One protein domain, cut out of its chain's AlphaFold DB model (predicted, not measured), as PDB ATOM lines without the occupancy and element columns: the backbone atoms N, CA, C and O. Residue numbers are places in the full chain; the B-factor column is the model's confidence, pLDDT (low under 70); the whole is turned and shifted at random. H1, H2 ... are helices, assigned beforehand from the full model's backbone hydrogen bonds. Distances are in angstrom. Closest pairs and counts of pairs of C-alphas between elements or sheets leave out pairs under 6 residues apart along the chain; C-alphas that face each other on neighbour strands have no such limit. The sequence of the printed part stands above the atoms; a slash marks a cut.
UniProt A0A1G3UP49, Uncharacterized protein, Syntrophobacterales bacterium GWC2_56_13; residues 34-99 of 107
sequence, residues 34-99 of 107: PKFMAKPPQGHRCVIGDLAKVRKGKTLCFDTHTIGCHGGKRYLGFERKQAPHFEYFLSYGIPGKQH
ATOM      1  N   PRO A  34     -44.548  65.906  55.573       94.44
ATOM      2  CA  PRO A  34     -45.783  65.175  55.267       94.44
ATOM      3  C   PRO A  34     -46.439  64.508  56.483       94.44
ATOM      4  O   PRO A  34     -47.661  64.518  56.614       94.44
ATOM      5  N   LYS A  35     -45.629  64.004  57.425       96.00
ATOM      6  CA  LYS A  35     -46.088  63.389  58.687       96.00
ATOM      7  C   LYS A  35     -46.907  64.327  59.584       96.00
ATOM      8  O   LYS A  35     -47.684  63.850  60.408       96.00
ATOM      9  N   PHE A  36     -46.728  65.640  59.452       96.69
ATOM     10  CA  PHE A  36     -47.400  66.650  60.269       96.69
ATOM     11  C   PHE A  36     -48.437  67.453  59.486       96.69
ATOM     12  O   PHE A  36     -49.091  68.314  60.072       96.69
ATOM     13  N   MET A  37     -48.624  67.177  58.194       96.12
ATOM     14  CA  MET A  37     -49.554  67.936  57.365       96.12
ATOM     15  C   MET A  37     -50.970  67.908  57.938       96.12
ATOM     16  O   MET A  37     -51.550  66.853  58.225       96.12
ATOM     17  N   ALA A  38     -51.538  69.098  58.113       95.06
ATOM     18  CA  ALA A  38     -52.933  69.240  58.471       95.06
ATOM     19  C   ALA A  38     -53.814  68.657  57.355       95.06
ATOM     20  O   ALA A  38     -53.488  68.716  56.173       95.06
ATOM     21  N   LYS A  39     -54.964  68.084  57.716       93.38
ATOM     22  CA  LYS A  39     -55.902  67.582  56.702       93.38
ATOM     23  C   LYS A  39     -56.483  68.757  55.911       93.38
ATOM     24  O   LYS A  39     -56.835  69.753  56.554       93.38
ATOM     25  N   PRO A  40     -56.684  68.641  54.588       93.44
ATOM     26  CA  PRO A  40     -57.452  69.623  53.837       93.44
ATOM     27  C   PRO A  40     -58.803  69.905  54.516       93.44
ATOM     28  O   PRO A  40     -59.418  68.993  55.084       93.44
ATOM     29  N   PRO A  41     -59.236  71.168  54.561       91.75
ATOM     30  CA  PRO A  41     -60.458  71.549  55.245       91.75
ATOM     31  C   PRO A  41     -61.684  71.116  54.429       91.75
ATOM     32  O   PRO A  41     -61.754  71.344  53.225       91.75
ATOM     33  N   GLN A  42     -62.674  70.514  55.090       89.38
ATOM     34  CA  GLN A  42     -63.986  70.232  54.497       89.38
ATOM     35  C   GLN A  42     -64.907  71.437  54.746       89.38
ATOM     36  O   GLN A  42     -65.781  71.394  55.605       89.38
ATOM     37  N   GLY A  43     -64.633  72.555  54.066       87.06
ATOM     38  CA  GLY A  43     -65.336  73.832  54.253       87.06
ATOM     39  C   GLY A  43     -64.549  74.861  55.072       87.06
ATOM     40  O   GLY A  43     -63.319  74.823  55.127       87.06
ATOM     41  N   HIS A  44     -65.247  75.819  55.688       87.94
ATOM     42  CA  HIS A  44     -64.594  76.871  56.468       87.94
ATOM     43  C   HIS A  44     -63.945  76.296  57.735       87.94
ATOM     44  O   HIS A  44     -64.626  75.758  58.606       87.94
ATOM     45  N   ARG A  45     -62.624  76.455  57.867       90.81
ATOM     46  CA  ARG A  45     -61.875  76.072  59.074       90.81
ATOM     47  C   ARG A  45     -60.876  77.157  59.450       90.81
ATOM     48  O   ARG A  45     -59.932  77.429  58.704       90.81
ATOM     49  N   CYS A  46     -61.083  77.766  60.615       91.06
ATOM     50  CA  CYS A  46     -60.163  78.753  61.165       91.06
ATOM     51  C   CYS A  46     -58.868  78.085  61.648       91.06
ATOM     52  O   CYS A  46     -58.920  77.056  62.324       91.06
ATOM     53  N   VAL A  47     -57.714  78.699  61.365       92.94
ATOM     54  CA  VAL A  47     -56.414  78.190  61.830       92.94
ATOM     55  C   VAL A  47     -56.304  78.169  63.357       92.94
ATOM     56  O   VAL A  47     -55.689  77.266  63.913       92.94
ATOM     57  N   ILE A  48     -56.993  79.080  64.053       92.00
ATOM     58  CA  ILE A  48     -57.075  79.082  65.522       92.00
ATOM     59  C   ILE A  48     -57.676  77.769  66.049       92.00
ATOM     60  O   ILE A  48     -57.216  77.240  67.058       92.00
ATOM     61  N   GLY A  49     -58.643  77.182  65.331       91.44
ATOM     62  CA  GLY A  49     -59.204  75.875  65.680       91.44
ATOM     63  C   GLY A  49     -58.194  74.731  65.536       91.44
ATOM     64  O   GLY A  49     -58.217  73.779  66.317       91.44
ATOM     65  N   ASP A  50     -57.263  74.826  64.584       92.44
ATOM     66  CA  ASP A  50     -56.167  73.860  64.464       92.44
ATOM     67  C   ASP A  50     -55.105  74.055  65.560       92.44
ATOM     68  O   ASP A  50     -54.571  73.062  66.064       92.44
ATOM     69  N   LEU A  51     -54.873  75.290  66.023       94.06
ATOM     70  CA  LEU A  51     -53.966  75.572  67.146       94.06
ATOM     71  C   LEU A  51     -54.420  74.937  68.467       94.06
ATOM     72  O   LEU A  51     -53.578  74.619  69.302       94.06
ATOM     73  N   ALA A  52     -55.714  74.655  68.650       93.38
ATOM     74  CA  ALA A  52     -56.192  73.905  69.815       93.38
ATOM     75  C   ALA A  52     -55.570  72.497  69.908       93.38
ATOM     76  O   ALA A  52     -55.344  71.983  71.003       93.38
ATOM     77  N   LYS A  53     -55.255  71.868  68.767       93.56
ATOM     78  CA  LYS A  53     -54.541  70.578  68.725       93.56
ATOM     79  C   LYS A  53     -53.064  70.767  69.067       93.56
ATOM     80  O   LYS A  53     -52.496  69.937  69.769       93.56
ATOM     81  N   VAL A  54     -52.469  71.870  68.609       95.62
ATOM     82  CA  VAL A  54     -51.070  72.222  68.894       95.62
ATOM     83  C   VAL A  54     -50.854  72.472  70.382       95.62
ATOM     84  O   VAL A  54     -49.912  71.935  70.956       95.62
ATOM     85  N   ARG A  55     -51.794  73.159  71.041       94.06
ATOM     86  CA  ARG A  55     -51.806  73.330  72.505       94.06
ATOM     87  C   ARG A  55     -51.806  72.005  73.272       94.06
ATOM     88  O   ARG A  55     -51.258  71.933  74.360       94.06
ATOM     89  N   LYS A  56     -52.361  70.939  72.687       93.31
ATOM     90  CA  LYS A  56     -52.351  69.577  73.253       93.31
ATOM     91  C   LYS A  56     -51.095  68.772  72.881       93.31
ATOM     92  O   LYS A  56     -51.088  67.554  73.027       93.31
ATOM     93  N   GLY A  57     -50.053  69.429  72.367       93.50
ATOM     94  CA  GLY A  57     -48.767  68.814  72.030       93.50
ATOM     95  C   GLY A  57     -48.677  68.225  70.621       93.50
ATOM     96  O   GLY A  57     -47.704  67.539  70.314       93.50
ATOM     97  N   LYS A  58     -49.662  68.465  69.742       95.75
ATOM     98  CA  LYS A  58     -49.620  67.956  68.365       95.75
ATOM     99  C   LYS A  58     -48.880  68.910  67.426       95.75
ATOM    100  O   LYS A  58     -49.349  70.015  67.179       95.75
ATOM    101  N   THR A  59     -47.807  68.450  66.790       96.38
ATOM    102  CA  THR A  59     -47.170  69.190  65.689       96.38
ATOM    103  C   THR A  59     -48.065  69.203  64.448       96.38
ATOM    104  O   THR A  59     -48.601  68.162  64.055       96.38
ATOM    105  N   LEU A  60     -48.219  70.375  63.826       96.62
ATOM    106  CA  LEU A  60     -48.941  70.561  62.568       96.62
ATOM    107  C   LEU A  60     -48.080  71.329  61.561       96.62
ATOM    108  O   LEU A  60     -47.370  72.262  61.928       96.62
ATOM    109  N   CYS A  61     -48.191  70.946  60.295       96.56
ATOM    110  CA  CYS A  61     -47.630  71.631  59.140       96.56
ATOM    111  C   CYS A  61     -48.786  72.119  58.255       96.56
ATOM    112  O   CYS A  61     -49.788  71.413  58.086       96.56
ATOM    113  N   PHE A  62     -48.658  73.337  57.735       95.62
ATOM    114  CA  PHE A  62     -49.676  73.999  56.928       95.62
ATOM    115  C   PHE A  62     -49.082  74.479  55.608       95.62
ATOM    116  O   PHE A  62     -47.901  74.808  55.522       95.62
ATOM    117  N   ASP A  63     -49.946  74.572  54.611       93.88
ATOM    118  CA  ASP A  63     -49.693  75.119  53.288       93.88
ATOM    119  C   ASP A  63     -50.957  75.839  52.770       93.88
ATOM    120  O   ASP A  63     -51.984  75.954  53.453       93.88
ATOM    121  N   THR A  64     -50.900  76.296  51.522       91.69
ATOM    122  CA  THR A  64     -52.007  76.960  50.821       91.69
ATOM    123  C   THR A  64     -53.276  76.103  50.699       91.69
ATOM    124  O   THR A  64     -54.372  76.664  50.584       91.69
ATOM    125  N   HIS A  65     -53.160  74.771  50.730       92.38
ATOM    126  CA  HIS A  65     -54.255  73.818  50.513       92.38
ATOM    127  C   HIS A  65     -54.900  73.332  51.817       92.38
ATOM    128  O   HIS A  65     -56.044  72.875  51.826       92.38
ATOM    129  N   THR A  66     -54.187  73.441  52.931       94.12
ATOM    130  CA  THR A  66     -54.618  72.942  54.243       94.12
ATOM    131  C   THR A  66     -55.242  74.017  55.129       94.12
ATOM    132  O   THR A  66     -55.883  73.689  56.131       94.12
ATOM    133  N   ILE A  67     -55.140  75.295  54.748       93.19
ATOM    134  CA  ILE A  67     -55.807  76.405  55.439       93.19
ATOM    135  C   ILE A  67     -57.189  76.679  54.836       93.19
ATOM    136  O   ILE A  67     -57.326  77.020  53.662       93.19
ATOM    137  N   GLY A  68     -58.223  76.594  55.679       90.25
ATOM    138  CA  GLY A  68     -59.631  76.707  55.273       90.25
ATOM    139  C   GLY A  68     -60.268  78.084  55.421       90.25
ATOM    140  O   GLY A  68     -61.464  78.219  55.182       90.25
ATOM    141  N   CYS A  69     -59.520  79.106  55.837       90.38
ATOM    142  CA  CYS A  69     -60.044  80.459  56.015       90.38
ATOM    143  C   CYS A  69     -59.147  81.506  55.345       90.38
ATOM    144  O   CYS A  69     -57.921  81.406  55.388       90.38
ATOM    145  N   HIS A  70     -59.763  82.547  54.776       87.88
ATOM    146  CA  HIS A  70     -59.049  83.663  54.143       87.88
ATOM    147  C   HIS A  70     -58.115  84.381  55.125       87.88
ATOM    148  O   HIS A  70     -56.969  84.667  54.790       87.88
ATOM    149  N   GLY A  71     -58.569  84.595  56.367       87.19
ATOM    150  CA  GLY A  71     -57.740  85.186  57.419       87.19
ATOM    151  C   GLY A  71     -56.464  84.381  57.667       87.19
ATOM    152  O   GLY A  71     -55.376  84.942  57.659       87.19
ATOM    153  N   GLY A  72     -56.569  83.055  57.793       91.62
ATOM    154  CA  GLY A  72     -55.402  82.186  57.962       91.62
ATOM    155  C   GLY A  72     -54.437  82.266  56.779       91.62
ATOM    156  O   GLY A  72     -53.240  82.427  56.990       91.62
ATOM    157  N   LYS A  73     -54.944  82.225  55.538       91.44
ATOM    158  CA  LYS A  73     -54.096  82.326  54.337       91.44
ATOM    159  C   LYS A  73     -53.344  83.659  54.293       91.44
ATOM    160  O   LYS A  73     -52.154  83.678  53.999       91.44
ATOM    161  N   ARG A  74     -54.018  84.758  54.646       89.00
ATOM    162  CA  ARG A  74     -53.441  86.107  54.693       89.00
ATOM    163  C   ARG A  74     -52.401  86.258  55.802       89.00
ATOM    164  O   ARG A  74     -51.258  86.613  55.524       89.00
ATOM    165  N   TYR A  75     -52.795  86.016  57.052       89.19
ATOM    166  CA  TYR A  75     -51.973  86.319  58.229       89.19
ATOM    167  C   TYR A  75     -50.816  85.334  58.431       89.19
ATOM    168  O   TYR A  75     -49.843  85.683  59.088       89.19
ATOM    169  N   LEU A  76     -50.879  84.146  57.819       92.56
ATOM    170  CA  LEU A  76     -49.752  83.208  57.747       92.56
ATOM    171  C   LEU A  76     -48.906  83.380  56.473       92.56
ATOM    172  O   LEU A  76     -48.041  82.561  56.193       92.56
ATOM    173  N   GLY A  77     -49.148  84.423  55.672       90.75
ATOM    174  CA  GLY A  77     -48.285  84.784  54.542       90.75
ATOM    175  C   GLY A  77     -48.451  83.952  53.264       90.75
ATOM    176  O   GLY A  77     -47.734  84.203  52.296       90.75
ATOM    177  N   PHE A  78     -49.404  83.018  53.214       90.25
ATOM    178  CA  PHE A  78     -49.707  82.216  52.019       90.25
ATOM    179  C   PHE A  78     -50.435  83.007  50.927       90.25
ATOM    180  O   PHE A  78     -50.345  82.669  49.749       90.25
ATOM    181  N   GLU A  79     -51.149  84.069  51.303       88.69
ATOM    182  CA  GLU A  79     -51.861  84.941  50.377       88.69
ATOM    183  C   GLU A  79     -51.536  86.416  50.641       88.69
ATOM    184  O   GLU A  79     -51.686  86.941  51.746       88.69
ATOM    185  N   ARG A  80     -51.065  87.108  49.596       83.62
ATOM    186  CA  ARG A  80     -50.708  88.535  49.668       83.62
ATOM    187  C   ARG A  80     -51.840  89.461  49.245       83.62
ATOM    188  O   ARG A  80     -51.840  90.626  49.630       83.62
ATOM    189  N   LYS A  81     -52.784  88.956  48.448       81.62
ATOM    190  CA  LYS A  81     -53.914  89.740  47.959       81.62
ATOM    191  C   LYS A  81     -54.909  89.943  49.094       81.62
ATOM    192  O   LYS A  81     -55.242  89.013  49.824       81.62
ATOM    193  N   GLN A  82     -55.352  91.178  49.248       74.06
ATOM    194  CA  GLN A  82     -56.432  91.534  50.151       74.06
ATOM    195  C   GLN A  82     -57.709  91.649  49.327       74.06
ATOM    196  O   GLN A  82     -57.675  92.157  48.205       74.06
ATOM    197  N   ALA A  83     -58.821  91.153  49.865       74.31
ATOM    198  CA  ALA A  83     -60.113  91.384  49.238       74.31
ATOM    199  C   ALA A  83     -60.379  92.902  49.173       74.31
ATOM    200  O   ALA A  83     -60.031  93.609  50.126       74.31
ATOM    201  N   PRO A  84     -60.981  93.417  48.088       77.12
ATOM    202  CA  PRO A  84     -61.437  94.801  48.053       77.12
ATOM    203  C   PRO A  84     -62.326  95.096  49.267       77.12
ATOM    204  O   PRO A  84     -63.108  94.233  49.665       77.12
ATOM    205  N   HIS A  85     -62.230  96.303  49.830       73.38
ATOM    206  CA  HIS A  85     -63.085  96.751  50.938       73.38
ATOM    207  C   HIS A  85     -62.927  95.963  52.254       73.38
ATOM    208  O   HIS A  85     -63.822  95.968  53.101       73.38
ATOM    209  N   PHE A  86     -61.803  95.273  52.460       74.62
ATOM    210  CA  PHE A  86     -61.545  94.508  53.685       74.62
ATOM    211  C   PHE A  86     -61.552  95.369  54.964       74.62
ATOM    212  O   PHE A  86     -61.904  94.883  56.035       74.62
ATOM    213  N   GLU A  87     -61.197  96.647  54.866       72.44
ATOM    214  CA  GLU A  87     -61.290  97.632  55.948       72.44
ATOM    215  C   GLU A  87     -62.720  97.773  56.498       72.44
ATOM    216  O   GLU A  87     -62.926  97.933  57.702       72.44
ATOM    217  N   TYR A  88     -63.718  97.618  55.630       72.75
ATOM    218  CA  TYR A  88     -65.124  97.619  56.014       72.75
ATOM    219  C   TYR A  88     -65.531  96.278  56.624       72.75
ATOM    220  O   TYR A  88     -66.317  96.236  57.567       72.75
ATOM    221  N   PHE A  89     -64.947  95.173  56.144       69.31
ATOM    222  CA  PHE A  89     -65.199  93.844  56.696       69.31
ATOM    223  C   PHE A  89     -64.796  93.724  58.170       69.31
ATOM    224  O   PHE A  89     -65.480  93.029  58.896       69.31
ATOM    225  N   LEU A  90     -63.732  94.375  58.647       68.19
ATOM    226  CA  LEU A  90     -63.351  94.316  60.071       68.19
ATOM    227  C   LEU A  90     -64.019  95.388  60.948       68.19
ATOM    228  O   LEU A  90     -63.746  95.445  62.146       68.19
ATOM    229  N   SER A  91     -64.867  96.235  60.365       75.50
ATOM    230  CA  SER A  91     -65.552  97.324  61.061       75.50
ATOM    231  C   SER A  91     -67.072  97.130  61.024       75.50
ATOM    232  O   SER A  91     -67.588  96.214  61.658       75.50
ATOM    233  N   TYR A  92     -67.806  97.971  60.293       72.75
ATOM    234  CA  TYR A  92     -69.274  97.987  60.262       72.75
ATOM    235  C   TYR A  92     -69.879  97.213  59.081       72.75
ATOM    236  O   TYR A  92     -71.100  97.138  58.936       72.75
ATOM    237  N   GLY A  93     -69.041  96.600  58.248       68.62
ATOM    238  CA  GLY A  93     -69.457  95.936  57.019       68.62
ATOM    239  C   GLY A  93     -69.479  96.859  55.817       68.62
ATOM    240  O   GLY A  93     -69.276  98.065  55.913       68.62
ATOM    241  N   ILE A  94     -69.738  96.270  54.654       68.88
ATOM    242  CA  ILE A  94     -69.871  96.990  53.393       68.88
ATOM    243  C   ILE A  94     -71.346  97.394  53.244       68.88
ATOM    244  O   ILE A  94     -72.189  96.499  53.077       68.88
ATOM    245  N   PRO A  95     -71.682  98.701  53.267       69.38
ATOM    246  CA  PRO A  95     -73.063  99.162  53.159       69.38
ATOM    247  C   PRO A  95     -73.775  98.552  51.946       69.38
ATOM    248  O   PRO A  95     -73.273  98.607  50.824       69.38
ATOM    249  N   GLY A  96     -74.930  97.924  52.181       70.38
ATOM    250  CA  GLY A  96     -75.760  97.317  51.133       70.38
ATOM    251  C   GLY A  96     -75.206  96.043  50.478       70.38
ATOM    252  O   GLY A  96     -75.825  95.550  49.539       70.38
ATOM    253  N   LYS A  97     -74.067  95.495  50.933       68.38
ATOM    254  CA  LYS A  97     -73.472  94.266  50.363       68.38
ATOM    255  C   LYS A  97     -73.169  93.186  51.395       68.38
ATOM    256  O   LYS A  97     -73.414  92.014  51.129       68.38
ATOM    257  N   GLN A  98     -72.611  93.556  52.545       63.59
ATOM    258  CA  GLN A  98     -72.178  92.586  53.547       63.59
ATOM    259  C   GLN A  98     -72.244  93.210  54.939       63.59
ATOM    260  O   GLN A  98     -71.597  94.225  55.182       63.59
ATOM    261  N   HIS A  99     -72.996  92.603  55.859       56.28
ATOM    262  CA  HIS A  99     -72.941  92.994  57.267       56.28
ATOM    263  C   HIS A  99     -71.533  92.745  57.818       56.28
ATOM    264  O   HIS A  99     -70.927  91.708  57.537       56.28
TER     265      HIS A  99
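What this domain is: This is residues 34 to 99 of the 107 residues of an uncharacterized protein of Syntrophobacterales bacterium GWC2_56_13 (UniProt A0A1G3UP49). With little regular structure, a loop-rich body holding H1 and H2 makes one part of a loose rod, and a thin stretch leads from it to a small end piece with H3 and residues 90 to 99. The 66 printed residues have three named helices, H1, H2, H3, and no named strand; the class is all helix, with 19 residues in named elements. The radius of gyration of the C-alphas is 14.3 A, and the spans are 45 by 22 by 19 A.

Where its parts are: H1, residues 47 to 55, begins at C-alpha (-56.414, 78.190, 61.830) and is 12.6 A long. H2, residues 70 to 75, is 8.6 A long. H3, residues 86 to 89, is 4.8 A long and ends at C-alpha (-65.199, 93.844, 56.696).

How they stand to each other: H1 and H2 are close but not clearly touching, the closest C-alphas, of Val 47 and Gly 72, being 5.7 A apart; they run the same way at a steep tilt of 63 degrees. H3 is apart from both. Every O i to N i+4 pair is within hydrogen-bond range in H2, and 3 of 5 in H1; H3 is too short for one.

The domain as a whole: The C-alphas farthest apart, of Lys 35 and Gly 96, are 45.7 A apart. The printed part has no cut. The link from H1 to H2 is long. The pLDDT is under 70 at residues 89 to 90, 93 to 95 and 97 to 99.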